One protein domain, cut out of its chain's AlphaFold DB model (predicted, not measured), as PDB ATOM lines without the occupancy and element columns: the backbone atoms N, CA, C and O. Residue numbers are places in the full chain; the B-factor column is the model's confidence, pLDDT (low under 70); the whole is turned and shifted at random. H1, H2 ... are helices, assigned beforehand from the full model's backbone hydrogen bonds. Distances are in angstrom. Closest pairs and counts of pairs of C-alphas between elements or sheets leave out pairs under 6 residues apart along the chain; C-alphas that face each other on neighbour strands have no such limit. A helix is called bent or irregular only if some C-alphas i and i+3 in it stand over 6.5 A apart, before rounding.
ATOM      1  N   GLU A  69      14.281   6.724  59.638       74.88
ATOM      2  CA  GLU A  69      13.979   6.091  58.347       74.88
ATOM      3  C   GLU A  69      14.187   7.031  57.151       74.88
ATOM      4  O   GLU A  69      14.757   6.633  56.136       74.88
ATOM      5  N   GLN A  70      13.770   8.297  57.262       71.56
ATOM      6  CA  GLN A  70      14.003   9.302  56.221       71.56
ATOM      7  C   GLN A  70      15.494   9.610  56.063       71.56
ATOM      8  O   GLN A  70      15.966   9.810  54.940       71.56
ATOM      9  N   TYR A  71      16.241   9.627  57.169       71.25
ATOM     10  CA  TYR A  71      17.688   9.795  57.146       71.25
ATOM     11  C   TYR A  71      18.369   8.626  56.429       71.25
ATOM     12  O   TYR A  71      19.140   8.852  55.499       71.25
ATOM     13  N   GLU A  72      18.031   7.383  56.779       72.62
ATOM     14  CA  GLU A  72      18.580   6.200  56.112       72.62
ATOM     15  C   GLU A  72      18.218   6.139  54.627       72.62
ATOM     16  O   GLU A  72      19.083   5.856  53.799       72.62
ATOM     17  N   ALA A  73      16.966   6.428  54.261       71.06
ATOM     18  CA  ALA A  73      16.546   6.468  52.862       71.06
ATOM     19  C   ALA A  73      17.338   7.522  52.070       71.06
ATOM     20  O   ALA A  73      17.804   7.255  50.961       71.06
ATOM     21  N   THR A  74      17.569   8.689  52.678       70.00
ATOM     22  CA  THR A  74      18.397   9.756  52.103       70.00
ATOM     23  C   THR A  74      19.859   9.329  51.977       70.00
ATOM     24  O   THR A  74      20.491   9.578  50.954       70.00
ATOM     25  N   GLN A  75      20.423   8.653  52.977       72.56
ATOM     26  CA  GLN A  75      21.787   8.139  52.881       72.56
ATOM     27  C   GLN A  75      21.921   7.062  51.799       72.56
ATOM     28  O   GLN A  75      22.921   7.040  51.080       72.56
ATOM     29  N   ARG A  76      20.923   6.185  51.645       72.88
ATOM     30  CA  ARG A  76      20.920   5.159  50.595       72.88
ATOM     31  C   ARG A  76      20.855   5.786  49.205       72.88
ATOM     32  O   ARG A  76      21.684   5.429  48.379       72.88
ATOM     33  N   SER A  77      19.968   6.755  48.966       68.88
ATOM     34  CA  SER A  77      19.916   7.475  47.679       68.88
ATOM     35  C   SER A  77      21.227   8.228  47.401       68.88
ATOM     36  O   SER A  77      21.800   8.096  46.320       68.88
ATOM     37  N   ALA A  78      21.818   8.882  48.410       69.81
ATOM     38  CA  ALA A  78      23.116   9.545  48.263       69.81
ATOM     39  C   ALA A  78      24.235   8.567  47.858       69.81
ATOM     40  O   ALA A  78      25.039   8.860  46.971       69.81
ATOM     41  N   ARG A  79      24.298   7.398  48.511       72.94
ATOM     42  CA  ARG A  79      25.354   6.396  48.295       72.94
ATOM     43  C   ARG A  79      25.171   5.605  47.001       72.94
ATOM     44  O   ARG A  79      26.170   5.306  46.355       72.94
ATOM     45  N   VAL A  80      23.936   5.252  46.650       74.69
ATOM     46  CA  VAL A  80      23.624   4.359  45.523       74.69
ATOM     47  C   VAL A  80      23.426   5.129  44.225       74.69
ATOM     48  O   VAL A  80      23.866   4.667  43.180       74.69
ATOM     49  N   GLU A  81      22.787   6.294  44.271       75.12
ATOM     50  CA  GLU A  81      22.371   7.000  43.058       75.12
ATOM     51  C   GLU A  81      23.302   8.172  42.769       75.12
ATOM     52  O   GLU A  81      23.837   8.291  41.671       75.12
ATOM     53  N   PHE A  82      23.555   9.021  43.764       75.69
ATOM     54  CA  PHE A  82      24.251  10.277  43.507       75.69
ATOM     55  C   PHE A  82      25.778  10.152  43.476       75.69
ATOM     56  O   PHE A  82      26.433  10.699  42.587       75.69
ATOM     57  N   ARG A  83      26.368   9.397  44.410       76.94
ATOM     58  CA  ARG A  83      27.825   9.212  44.474       76.94
ATOM     59  C   ARG A  83      28.408   8.621  43.180       76.94
ATOM     60  O   ARG A  83      29.404   9.180  42.713       76.94
ATOM     61  N   PRO A  84      27.828   7.571  42.563       80.44
ATOM     62  CA  PRO A  84      28.343   7.049  41.298       80.44
ATOM     63  C   PRO A  84      28.253   8.062  40.151       80.44
ATOM     64  O   PRO A  84      29.169   8.124  39.337       80.44
ATOM     65  N   LEU A  85      27.206   8.897  40.114       76.12
ATOM     66  CA  LEU A  85      27.067   9.953  39.103       76.12
ATOM     67  C   LEU A  85      28.188  10.990  39.218       76.12
ATOM     68  O   LEU A  85      28.834  11.314  38.223       76.12
ATOM     69  N   CYS A  86      28.484  11.467  40.431       78.44
ATOM     70  CA  CYS A  86      29.607  12.382  40.648       78.44
ATOM     71  C   CYS A  86      30.948  11.733  40.278       78.44
ATOM     72  O   CYS A  86      31.788  12.378  39.652       78.44
ATOM     73  N   GLN A  87      31.149  10.461  40.631       83.50
ATOM     74  CA  GLN A  87      32.366   9.726  40.279       83.50
ATOM     75  C   GLN A  87      32.533   9.575  38.763       83.50
ATOM     76  O   GLN A  87      33.634   9.792  38.259       83.50
ATOM     77  N   ASP A  88      31.461   9.269  38.028       85.56
ATOM     78  CA  ASP A  88      31.486   9.183  36.565       85.56
ATOM     79  C   ASP A  88      31.851  10.540  35.942       85.56
ATOM     80  O   ASP A  88      32.792  10.619  35.150       85.56
ATOM     81  N   VAL A  89      31.210  11.633  36.376       84.75
ATOM     82  CA  VAL A  89      31.525  12.995  35.903       84.75
ATOM     83  C   VAL A  89      32.996  13.348  36.141       84.75
ATOM     84  O   VAL A  89      33.673  13.805  35.218       84.75
ATOM     85  N   MET A  90      33.517  13.086  37.342       85.25
ATOM     86  CA  MET A  90      34.923  13.346  37.666       85.25
ATOM     87  C   MET A  90      35.879  12.459  36.860       85.25
ATOM     88  O   MET A  90      36.921  12.929  36.409       85.25
ATOM     89  N   SER A  91      35.524  11.195  36.615       87.62
ATOM     90  CA  SER A  91      36.346  10.283  35.813       87.62
ATOM     91  C   SER A  91      36.477  10.749  34.359       87.62
ATOM     92  O   SER A  91      37.580  10.747  33.805       87.62
ATOM     93  N   ARG A  92      35.380  11.235  33.762       90.81
ATOM     94  CA  ARG A  92      35.363  11.795  32.405       90.81
ATOM     95  C   ARG A  92      36.183  13.074  32.330       90.81
ATOM     96  O   ARG A  92      37.033  13.187  31.451       90.81
ATOM     97  N   TYR A  93      36.001  13.977  33.295       91.75
ATOM     98  CA  TYR A  93      36.799  15.199  33.401       91.75
ATOM     99  C   TYR A  93      38.300  14.893  33.490       91.75
ATOM    100  O   TYR A  93      39.090  15.448  32.729       91.75
ATOM    101  N   ASN A  94      38.702  13.949  34.346       91.19
ATOM    102  CA  ASN A  94      40.104  13.549  34.484       91.19
ATOM    103  C   ASN A  94      40.662  12.935  33.194       91.19
ATOM    104  O   ASN A  94      41.808  13.205  32.824       91.19
ATOM    105  N   ALA A  95      39.860  12.141  32.480       93.25
ATOM    106  CA  ALA A  95      40.240  11.590  31.184       93.25
ATOM    107  C   ALA A  95      40.422  12.693  30.124       93.25
ATOM    108  O   ALA A  95      41.411  12.669  29.389       93.25
ATOM    109  N   ASP A  96      39.522  13.677  30.068       95.25
ATOM    110  CA  ASP A  96      39.603  14.827  29.157       95.25
ATOM    111  C   ASP A  96      40.789  15.739  29.466       95.25
ATOM    112  O   ASP A  96      41.527  16.129  28.555       95.25
ATOM    113  N   MET A  97      41.044  16.014  30.744       94.94
ATOM    114  CA  MET A  97      42.219  16.764  31.188       94.94
ATOM    115  C   MET A  97      43.515  16.034  30.841       94.94
ATOM    116  O   MET A  97      44.441  16.643  30.310       94.94
ATOM    117  N   SER A  98      43.566  14.715  31.043       95.31
ATOM    118  CA  SER A  98      44.731  13.894  30.685       95.31
ATOM    119  C   SER A  98      44.957  13.818  29.172       95.31
ATOM    120  O   SER A  98      46.098  13.743  28.717       95.31
ATOM    121  N   ARG A  99      43.891  13.823  28.361       96.44
ATOM    122  CA  ARG A  99      43.989  13.922  26.894       96.44
ATOM    123  C   ARG A  99      44.532  15.282  26.465       96.44
ATOM    124  O   ARG A  99      45.480  15.330  25.689       96.44
ATOM    125  N   SER A 100      43.966  16.354  27.011       96.81
ATOM    126  CA  SER A 100      44.348  17.733  26.686       96.81
ATOM    127  C   SER A 100      45.801  18.008  27.071       96.81
ATOM    128  O   SER A 100      46.553  18.568  26.281       96.81
ATOM    129  N   ARG A 101      46.226  17.534  28.250       96.88
ATOM    130  CA  ARG A 101      47.612  17.649  28.716       96.88
ATOM    131  C   ARG A 101      48.585  16.905  27.803       96.88
ATOM    132  O   ARG A 101      49.575  17.490  27.395       96.88
ATOM    133  N   ARG A 102      48.285  15.655  27.432       97.75
ATOM    134  CA  ARG A 102      49.145  14.886  26.516       97.75
ATOM    135  C   ARG A 102      49.270  15.541  25.144       97.75
ATOM    136  O   ARG A 102      50.363  15.570  24.597       97.75
ATOM    137  N   ALA A 103      48.175  16.080  24.604       97.38
ATOM    138  CA  ALA A 103      48.209  16.808  23.339       97.38
ATOM    139  C   ALA A 103      49.121  18.044  23.430       97.38
ATOM    140  O   ALA A 103      49.926  18.272  22.529       97.38
ATOM    141  N   TYR A 104      49.046  18.785  24.541       97.88
ATOM    142  CA  TYR A 104      49.908  19.936  24.805       97.88
ATOM    143  C   TYR A 104      51.384  19.543  24.938       97.88
ATOM    144  O   TYR A 104      52.228  20.113  24.263       97.88
ATOM    145  N   GLU A 105      51.693  18.518  25.738       97.44
ATOM    146  CA  GLU A 105      53.062  18.008  25.924       97.44
ATOM    147  C   GLU A 105      53.676  17.447  24.631       97.44
ATOM    148  O   GLU A 105      54.893  17.400  24.493       97.44
ATOM    149  N   SER A 106      52.839  17.009  23.689       98.06
ATOM    150  CA  SER A 106      53.265  16.533  22.369       98.06
ATOM    151  C   SER A 106      53.350  17.629  21.296       98.06
ATOM    152  O   SER A 106      53.456  17.293  20.118       98.06
ATOM    153  N   ASP A 107      53.235  18.907  21.678       97.75
ATOM    154  CA  ASP A 107      53.191  20.076  20.784       97.75
ATOM    155  C   ASP A 107      52.101  19.996  19.689       97.75
ATOM    156  O   ASP A 107      52.168  20.670  18.661       97.75
ATOM    157  N   GLN A 108      51.060  19.177  19.895       97.75
ATOM    158  CA  GLN A 108      49.952  19.019  18.942       97.75
ATOM    159  C   GLN A 108      48.935  20.159  19.021       97.75
ATOM    160  O   GLN A 108      48.189  20.383  18.068       97.75
ATOM    161  N   ILE A 109      48.873  20.852  20.158       97.31
ATOM    162  CA  ILE A 109      47.975  21.985  20.389       97.31
ATOM    163  C   ILE A 109      48.767  23.177  20.910       97.31
ATOM    164  O   ILE A 109      49.715  23.018  21.679       97.31
ATOM    165  N   SER A 110      48.360  24.382  20.514       98.25
ATOM    166  CA  SER A 110      49.004  25.599  21.006       98.25
ATOM    167  C   SER A 110      48.689  25.841  22.493       98.25
ATOM    168  O   SER A 110      47.651  25.386  22.989       98.25
ATOM    169  N   PRO A 111      49.525  26.608  23.220       97.88
ATOM    170  CA  PRO A 111      49.238  26.987  24.606       97.88
ATOM    171  C   PRO A 111      47.875  27.677  24.780       97.88
ATOM    172  O   PRO A 111      47.166  27.433  25.757       97.88
ATOM    173  N   GLU A 112      47.471  28.501  23.810       97.50
ATOM    174  CA  GLU A 112      46.163  29.165  23.816       97.50
ATOM    175  C   GLU A 112      45.012  28.168  23.647       97.50
ATOM    176  O   GLU A 112      44.021  28.234  24.376       97.50
ATOM    177  N   GLN A 113      45.157  27.200  22.737       97.19
ATOM    178  CA  GLN A 113      44.173  26.132  22.547       97.19
ATOM    179  C   GLN A 113      44.055  25.249  23.790       97.19
ATOM    180  O   GLN A 113      42.944  24.899  24.184       97.19
ATOM    181  N   TYR A 114      45.176  24.935  24.446       97.31
ATOM    182  CA  TYR A 114      45.166  24.194  25.705       97.31
ATOM    183  C   TYR A 114      44.390  24.946  26.790       97.31
ATOM    184  O   TYR A 114      43.522  24.357  27.433       97.31
ATOM    185  N   LYS A 115      44.620  26.256  26.946       97.75
ATOM    186  CA  LYS A 115      43.873  27.087  27.900       97.75
ATOM    187  C   LYS A 115      42.365  27.055  27.629       97.75
ATOM    188  O   LYS A 115      41.589  26.800  28.550       97.75
ATOM    189  N   ILE A 116      41.956  27.242  26.373       97.25
ATOM    190  CA  ILE A 116      40.543  27.174  25.962       97.25
ATOM    191  C   ILE A 116      39.949  25.794  26.283       97.25
ATOM    192  O   ILE A 116      38.829  25.703  26.785       97.25
ATOM    193  N   GLN A 117      40.699  24.718  26.039       96.44
ATOM    194  CA  GLN A 117      40.246  23.354  26.301       96.44
ATOM    195  C   GLN A 117      40.070  23.080  27.801       96.44
ATOM    196  O   GLN A 117      39.087  22.454  28.199       96.44
ATOM    197  N   VAL A 118      40.985  23.570  28.642       95.69
ATOM    198  CA  VAL A 118      40.880  23.453  30.105       95.69
ATOM    199  C   VAL A 118      39.647  24.196  30.619       95.69
ATOM    200  O   VAL A 118      38.858  23.613  31.360       95.69
ATOM    201  N   GLU A 119      39.424  25.438  30.179       96.44
ATOM    202  CA  GLU A 119      38.239  26.226  30.553       96.44
ATOM    203  C   GLU A 119      36.931  25.555  30.097       96.44
ATOM    204  O   GLU A 119      35.945  25.515  30.838       96.44
ATOM    205  N   PHE A 120      36.924  24.975  28.895       96.62
ATOM    206  CA  PHE A 120      35.790  24.214  28.378       96.62
ATOM    207  C   PHE A 120      35.500  22.962  29.218       96.62
ATOM    208  O   PHE A 120      34.348  22.718  29.586       96.62
ATOM    209  N   ASN A 121      36.533  22.193  29.574       93.88
ATOM    210  CA  ASN A 121      36.399  20.997  30.406       93.88
ATOM    211  C   ASN A 121      35.899  21.350  31.820       93.88
ATOM    212  O   ASN A 121      35.002  20.682  32.338       93.88
ATOM    213  N   GLU A 122      36.418  22.426  32.419       90.94
ATOM    214  CA  GLU A 122      35.953  22.990  33.696       90.94
ATOM    215  C   GLU A 122      34.459  23.342  33.646       90.94
ATOM    216  O   GLU A 122      33.681  22.942  34.518       90.94
ATOM    217  N   LYS A 123      34.025  24.049  32.595       94.38
ATOM    218  CA  LYS A 123      32.623  24.441  32.416       94.38
ATOM    219  C   LYS A 123      31.707  23.229  32.241       94.38
ATOM    220  O   LYS A 123      30.639  23.184  32.854       94.38
ATOM    221  N   ASN A 124      32.131  22.239  31.458       94.12
ATOM    222  CA  ASN A 124      31.380  20.998  31.264       94.12
ATOM    223  C   ASN A 124      31.260  20.191  32.559       94.12
ATOM    224  O   ASN A 124      30.169  19.709  32.861       94.12
ATOM    225  N   LYS A 125      32.340  20.093  33.350       91.69
ATOM    226  CA  LYS A 125      32.324  19.475  34.685       91.69
ATOM    227  C   LYS A 125      31.256  20.129  35.559       91.69
ATOM    228  O   LYS A 125      30.353  19.439  36.025       91.69
ATOM    229  N   ARG A 126      31.303  21.457  35.723       86.69
ATOM    230  CA  ARG A 126      30.331  22.199  36.551       86.69
ATOM    231  C   ARG A 126      28.897  22.023  36.056       86.69
ATOM    232  O   ARG A 126      27.985  21.815  36.849       86.69
ATOM    233  N   GLN A 127      28.678  22.052  34.740       92.62
ATOM    234  CA  GLN A 127      27.346  21.849  34.170       92.62
ATOM    235  C   GLN A 127      26.816  20.427  34.413       92.62
ATOM    236  O   GLN A 127      25.645  20.266  34.758       92.62
ATOM    237  N   ALA A 128      27.659  19.403  34.268       87.81
ATOM    238  CA  ALA A 128      27.288  18.012  34.512       87.81
ATOM    239  C   ALA A 128      27.015  17.737  35.999       87.81
ATOM    240  O   ALA A 128      26.042  17.059  36.336       87.81
ATOM    241  N   LEU A 129      27.830  18.311  36.889       83.62
ATOM    242  CA  LEU A 129      27.613  18.263  38.333       83.62
ATOM    243  C   LEU A 129      26.291  18.940  38.705       83.62
ATOM    244  O   LEU A 129      25.456  18.317  39.356       83.62
ATOM    245  N   LYS A 130      26.038  20.154  38.206       86.81
ATOM    246  CA  LYS A 130      24.772  20.862  38.425       86.81
ATOM    247  C   LYS A 130      23.559  20.063  37.944       86.81
ATOM    248  O   LYS A 130      22.580  19.950  38.666       86.81
ATOM    249  N   HIS A 131      23.625  19.468  36.757       87.31
ATOM    250  CA  HIS A 131      22.526  18.642  36.254       87.31
ATOM    251  C   HIS A 131      22.300  17.396  37.122       87.31
ATOM    252  O   HIS A 131      21.161  17.042  37.411       87.31
ATOM    253  N   SER A 132      23.378  16.756  37.583       81.94
ATOM    254  CA  SER A 132      23.290  15.609  38.494       81.94
ATOM    255  C   SER A 132      22.672  16.011  39.836       81.94
ATOM    256  O   SER A 132      21.868  15.264  40.386       81.94
ATOM    257  N   ALA A 133      23.031  17.191  40.349       78.81
ATOM    258  CA  ALA A 133      22.473  17.794  41.556       78.81
ATOM    259  C   ALA A 133      20.971  18.080  41.410       78.81
ATOM    260  O   ALA A 133      20.180  17.685  42.263       78.81
ATOM    261  N   ASP A 134      20.561  18.688  40.294       80.69
ATOM    262  CA  ASP A 134      19.156  18.986  40.000       80.69
ATOM    263  C   ASP A 134      18.318  17.697  39.868       80.69
ATOM    264  O   ASP A 134      17.175  17.647  40.323       80.69
ATOM    265  N   GLN A 135      18.888  16.635  39.288       78.62
ATOM    266  CA  GLN A 135      18.225  15.334  39.149       78.62
ATOM    267  C   GLN A 135      18.065  14.595  40.478       78.62
ATOM    268  O   GLN A 135      17.024  13.986  40.725       78.62
ATOM    269  N   SER A 136      19.093  14.624  41.324       72.56
ATOM    270  CA  SER A 136      19.107  13.909  42.601       72.56
ATOM    271  C   SER A 136      18.463  14.715  43.736       72.56
ATOM    272  O   SER A 136      18.078  14.158  44.764       72.56
ATOM    273  N   GLY A 137      18.333  16.032  43.561       73.88
ATOM    274  CA  GLY A 137      17.917  16.972  44.596       73.88
ATOM    275  C   GLY A 137      19.002  17.267  45.636       73.88
ATOM    276  O   GLY A 137      18.695  17.887  46.655       73.88
ATOM    277  N   TYR A 138      20.245  16.823  45.424       72.88
ATOM    278  CA  TYR A 138      21.372  17.108  46.315       72.88
ATOM    279  C   TYR A 138      22.058  18.409  45.915       72.88
ATOM    280  O   TYR A 138      22.160  18.736  44.740       72.88
ATOM    281  N   VAL A 139      22.587  19.135  46.897       73.00
ATOM    282  CA  VAL A 139      23.419  20.316  46.648       73.00
ATOM    283  C   VAL A 139      24.880  19.876  46.630       73.00
ATOM    284  O   VAL A 139      25.365  19.293  47.597       73.00
ATOM    285  N   ILE A 140      25.582  20.145  45.530       73.75
ATOM    286  CA  ILE A 140      27.033  19.942  45.454       73.75
ATOM    287  C   ILE A 140      27.700  21.189  46.009       73.75
ATOM    288  O   ILE A 140      27.408  22.306  45.584       73.75
ATOM    289  N   LEU A 141      28.584  20.990  46.978       73.69
ATOM    290  CA  LEU A 141      29.356  22.064  47.577       73.69
ATOM    291  C   LEU A 141      30.683  22.153  46.827       73.69
ATOM    292  O   LEU A 141      31.556  21.310  47.011       73.69
ATOM    293  N   GLU A 142      30.791  23.136  45.936       65.25
ATOM    294  CA  GLU A 142      31.992  23.354  45.115       65.25
ATOM    295  C   GLU A 142      33.007  24.265  45.820       65.25
ATOM    296  O   GLU A 142      34.210  24.059  45.690       65.25
ATOM    297  N   ASP A 143      32.525  25.231  46.610       70.75
ATOM    298  CA  ASP A 143      33.376  26.243  47.236       70.75
ATOM    299  C   ASP A 143      33.592  25.985  48.730       70.75
ATOM    300  O   ASP A 143      32.667  25.626  49.464       70.75
ATOM    301  N   GLU A 144      34.790  26.300  49.214       63.03
ATOM    302  CA  GLU A 144      35.155  26.235  50.632       63.03
ATOM    303  C   GLU A 144      34.169  26.992  51.558       63.03
ATOM    304  O   GLU A 144      33.719  26.411  52.549       63.03
ATOM    305  N   PRO A 145      33.697  28.220  51.247       67.81
ATOM    306  CA  PRO A 145      32.696  28.901  52.073       67.81
ATOM    307  C   PRO A 145      31.340  28.183  52.095       67.81
ATOM    308  O   PRO A 145      30.623  28.234  53.097       67.81
ATOM    309  N   SER A 146      30.972  27.523  50.995       61.69
ATOM    310  CA  SER A 146      29.736  26.741  50.884       61.69
ATOM    311  C   SER A 146      29.829  25.471  51.727       61.69
ATOM    312  O   SER A 146      28.878  25.130  52.433       61.69
ATOM    313  N   ILE A 147      31.004  24.837  51.733       62.72
ATOM    314  CA  ILE A 147      31.352  23.726  52.621       62.72
ATOM    315  C   ILE A 147      31.250  24.172  54.083       62.72
ATOM    316  O   ILE A 147      30.501  23.569  54.849       62.72
ATOM    317  N   PHE A 148      31.889  25.282  54.464       64.81
ATOM    318  CA  PHE A 148      31.800  25.812  55.828       64.81
ATOM    319  C   PHE A 148      30.359  26.102  56.254       64.81
ATOM    320  O   PHE A 148      29.937  25.663  57.324       64.81
ATOM    321  N   ARG A 149      29.560  26.769  55.413       69.31
ATOM    322  CA  ARG A 149      28.142  27.026  55.713       69.31
ATOM    323  C   ARG A 149      27.348  25.736  55.897       69.31
ATOM    324  O   ARG A 149      26.531  25.663  56.812       69.31
ATOM    325  N   ALA A 150      27.592  24.715  55.081       61.09
ATOM    326  CA  ALA A 150      26.921  23.432  55.242       61.09
ATOM    327  C   ALA A 150      27.315  22.756  56.565       61.09
ATOM    328  O   ALA A 150      26.438  22.342  57.321       61.09
ATOM    329  N   ILE A 151      28.609  22.722  56.894       64.12
ATOM    330  CA  ILE A 151      29.138  22.078  58.106       64.12
ATOM    331  C   ILE A 151      28.714  22.816  59.387       64.12
ATOM    332  O   ILE A 151      28.539  22.183  60.422       64.12
ATOM    333  N   THR A 152      28.480  24.134  59.341       67.12
ATOM    334  CA  THR A 152      27.959  24.874  60.512       67.12
ATOM    335  C   THR A 152      26.554  24.438  60.934       67.12
ATOM    336  O   THR A 152      26.137  24.711  62.061       67.12
ATOM    337  N   THR A 153      25.818  23.731  60.072       63.62
ATOM    338  CA  THR A 153      24.571  23.080  60.473       63.62
ATOM    339  C   THR A 153      24.874  21.716  61.109       63.62
ATOM    340  O   THR A 153      25.679  20.963  60.561       63.62
ATOM    341  N   PRO A 154      24.227  21.344  62.233       53.69
ATOM    342  CA  PRO A 154      24.500  20.070  62.909       53.69
ATOM    343  C   PRO A 154      24.287  18.855  61.990       53.69
ATOM    344  O   PRO A 154      25.038  17.884  62.057       53.69
ATOM    345  N   ASP A 155      23.329  18.946  61.066       53.34
ATOM    346  CA  ASP A 155      23.081  17.908  60.062       53.34
ATOM    347  C   ASP A 155      24.167  17.855  58.982       53.34
ATOM    348  O   ASP A 155      24.582  16.771  58.569       53.34
ATOM    349  N   GLY A 156      24.643  19.012  58.515       53.56
ATOM    350  CA  GLY A 156      25.704  19.078  57.517       53.56
ATOM    351  C   GLY A 156      27.046  18.600  58.066       53.56
ATOM    352  O   GLY A 156      27.772  17.919  57.346       53.56
ATOM    353  N   TYR A 157      27.333  18.847  59.349       49.09
ATOM    354  CA  TYR A 157      28.489  18.261  60.034       49.09
ATOM    355  C   TYR A 157      28.417  16.733  60.061       49.09
ATOM    356  O   TYR A 157      29.390  16.080  59.702       49.09
ATOM    357  N   ALA A 158      27.270  16.148  60.424       47.94
ATOM    358  CA  ALA A 158      27.111  14.694  60.479       47.94
ATOM    359  C   ALA A 158      27.308  14.029  59.105       47.94
ATOM    360  O   ALA A 158      27.971  12.999  59.007       47.94
ATOM    361  N   ILE A 159      26.782  14.638  58.037       53.34
ATOM    362  CA  ILE A 159      26.938  14.129  56.666       53.34
ATOM    363  C   ILE A 159      28.383  14.294  56.176       53.34
ATOM    364  O   ILE A 159      28.942  13.370  55.590       53.34
ATOM    365  N   TYR A 160      29.009  15.443  56.442       55.69
ATOM    366  CA  TYR A 160      30.405  15.694  56.081       55.69
ATOM    367  C   TYR A 160      31.370  14.766  56.834       55.69
ATOM    368  O   TYR A 160      32.289  14.210  56.237       55.69
ATOM    369  N   HIS A 161      31.114  14.535  58.121       49.56
ATOM    370  CA  HIS A 161      31.852  13.597  58.961       49.56
ATOM    371  C   HIS A 161      31.728  12.152  58.446       49.56
ATOM    372  O   HIS A 161      32.731  11.451  58.339       49.56
ATOM    373  N   ASP A 162      30.527  11.711  58.054       48.09
ATOM    374  CA  ASP A 162      30.312  10.378  57.469       48.09
ATOM    375  C   ASP A 162      30.985  10.234  56.086       48.09
ATOM    376  O   ASP A 162      31.534   9.182  55.750       48.09
ATOM    377  N   LEU A 163      31.031  11.309  55.290       49.94
ATOM    378  CA  LEU A 163      31.774  11.309  54.030       49.94
ATOM    379  C   LEU A 163      33.283  11.231  54.231       49.94
ATOM    380  O   LEU A 163      33.910  10.380  53.611       49.94
ATOM    381  N   LEU A 164      33.857  12.061  55.101       50.97
ATOM    382  CA  LEU A 164      35.292  12.044  55.410       50.97
ATOM    383  C   LEU A 164      35.750  10.675  55.925       50.97
ATOM    384  O   LEU A 164      36.778  10.161  55.483       50.97
ATOM    385  N   ASN A 165      34.947  10.052  56.791       49.00
ATOM    386  CA  ASN A 165      35.215   8.708  57.304       49.00
ATOM    387  C   ASN A 165      35.179   7.630  56.208       49.00
ATOM    388  O   ASN A 165      35.845   6.605  56.340       49.00
ATOM    389  N   THR A 166      34.428   7.845  55.121       46.47
ATOM    390  CA  THR A 166      34.277   6.868  54.031       46.47
ATOM    391  C   THR A 166      35.163   7.133  52.813       46.47
ATOM    392  O   THR A 166      35.352   6.217  52.011       46.47
ATOM    393  N   THR A 167      35.704   8.342  52.627       43.72
ATOM    394  CA  THR A 167      36.563   8.681  51.477       43.72
ATOM    395  C   THR A 167      38.054   8.625  51.778       43.72
ATOM    396  O   THR A 167      38.815   8.345  50.853       43.72
ATOM    397  N   ASN A 168      38.502   8.829  53.023       45.75
ATOM    398  CA  ASN A 168      39.918   8.667  53.358       45.75
ATOM    399  C   ASN A 168      40.149   8.348  54.852       45.75
ATOM    400  O   ASN A 168      40.488   9.245  55.632       45.75
ATOM    401  N   PRO A 169      40.020   7.073  55.267       50.75
ATOM    402  CA  PRO A 169      40.201   6.680  56.666       50.75
ATOM    403  C   PRO A 169      41.617   6.983  57.180       50.75
ATOM    404  O   PRO A 169      41.787   7.304  58.351       50.75
ATOM    405  N   VAL A 170      42.626   6.959  56.299       53.53
ATOM    406  CA  VAL A 170      44.034   7.223  56.638       53.53
ATOM    407  C   VAL A 170      44.271   8.698  56.967       53.53
ATOM    408  O   VAL A 170      45.003   9.016  57.901       53.53
ATOM    409  N   LEU A 171      43.653   9.614  56.217       50.50
ATOM    410  CA  LEU A 171      43.749  11.052  56.484       50.50
ATOM    411  C   LEU A 171      43.073  11.412  57.812       50.50
ATOM    412  O   LEU A 171      43.606  12.216  58.574       50.50
ATOM    413  N   TRP A 172      41.957  10.754  58.131       52.47
ATOM    414  CA  TRP A 172      41.308  10.901  59.428       52.47
ATOM    415  C   TRP A 172      42.147  10.334  60.570       52.47
ATOM    416  O   TRP A 172      42.351  11.009  61.573       52.47
ATOM    417  N   GLN A 173      42.703   9.135  60.401       52.47
ATOM    418  CA  GLN A 173      43.569   8.515  61.399       52.47
ATOM    419  C   GLN A 173      44.773   9.414  61.721       52.47
ATOM    420  O   GLN A 173      45.074   9.629  62.890       52.47
ATOM    421  N   LYS A 174      45.359  10.063  60.705       55.16
ATOM    422  CA  LYS A 174      46.423  11.065  60.877       55.16
ATOM    423  C   LYS A 174      45.965  12.323  61.615       55.16
ATOM    424  O   LYS A 174      46.697  12.811  62.468       55.16
ATOM    425  N   LEU A 175      44.782  12.857  61.315       47.38
ATOM    426  CA  LEU A 175      44.246  14.036  62.008       47.38
ATOM    427  C   LEU A 175      43.876  13.728  63.466       47.38
ATOM    428  O   LEU A 175      44.138  14.539  64.350       47.38
ATOM    429  N   VAL A 176      43.322  12.543  63.732       54.62
ATOM    430  CA  VAL A 176      43.023  12.057  65.086       54.62
ATOM    431  C   VAL A 176      44.311  11.821  65.870       54.62
ATOM    432  O   VAL A 176      44.397  12.247  67.018       54.62
ATOM    433  N   GLU A 177      45.332  11.216  65.261       61.31
ATOM    434  CA  GLU A 177      46.659  11.062  65.867       61.31
ATOM    435  C   GLU A 177      47.317  12.416  66.146       61.31
ATOM    436  O   GLU A 177      47.844  12.627  67.234       61.31
ATOM    437  N   GLN A 178      47.249  13.371  65.214       55.25
ATOM    438  CA  GLN A 178      47.757  14.730  65.421       55.25
ATOM    439  C   GLN A 178      47.028  15.450  66.557       55.25
ATOM    440  O   GLN A 178      47.674  16.102  67.374       55.25
ATOM    441  N   LEU A 179      45.707  15.299  66.657       46.81
ATOM    442  CA  LEU A 179      44.916  15.865  67.745       46.81
ATOM    443  C   LEU A 179      45.238  15.190  69.085       46.81
ATOM    444  O   LEU A 179      45.368  15.873  70.096       46.81
ATOM    445  N   HIS A 180      45.416  13.867  69.099       52.69
ATOM    446  CA  HIS A 180      45.786  13.102  70.290       52.69
ATOM    447  C   HIS A 180      47.187  13.482  70.790       52.69
ATOM    448  O   HIS A 180      47.387  13.682  71.988       52.69
TER     449      HIS A 180
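This is residues 69 to 180 of the 400 residues of an uncharacterized protein of Ampelomyces quisqualis (UniProt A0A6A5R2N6). A long helical hairpin, H1b beside H2, makes the length; H1a prolongs it beyond the hairpin's open end, and the short helices H3, H4 and H5 zigzag away, residues 174 to 180 sticking out. The 112 printed residues, all helix in class, hold five named helices, H1 to H5 in order; the whole is loose, radius of gyration of the C-alphas 17.8 A, spanning 53 by 38 by 24 A.

H1, residues 69 to 105, assigned as one helix by its hydrogen bonds, is bent: C-alphas 80 and 83 are 6.5 A apart. Its arms are H1a, residues 69 to 80, 16.1 A, from C-alpha 69 at (13.979, 6.091, 58.347), and H1b, residues 83 to 105, 32.5 A. H2, residues 111 to 136, measures 37.5 A. H3 is residues 144 to 151, H4 154 to 167, and H5 169 to 180, ending at C-alpha 180 (45.786, 13.102, 70.290).

H1b and H2 touch, closest C-alphas Tyr 93 and Lys 125, 6.3 A, at a shallow tilt of 5 degrees, opposite ways. H3 and H4 touch only at the corner, closest C-alphas Ile 151 and Tyr 157, 4.3 A. H4 and H5 are close but not clearly touching, closest C-alphas Asn 165 and Trp 172, 6.8 A. Every O i to N i+4 pair is within hydrogen-bond range in H1a, H1b, H2, H3, H4 and H5.

The C-alphas farthest apart, Glu 69 and Asp 107, are 56.1 A apart. The printed part has no cut and no long link; pLDDT is under 70 at residues 77 to 78, 142 and 144 to 180.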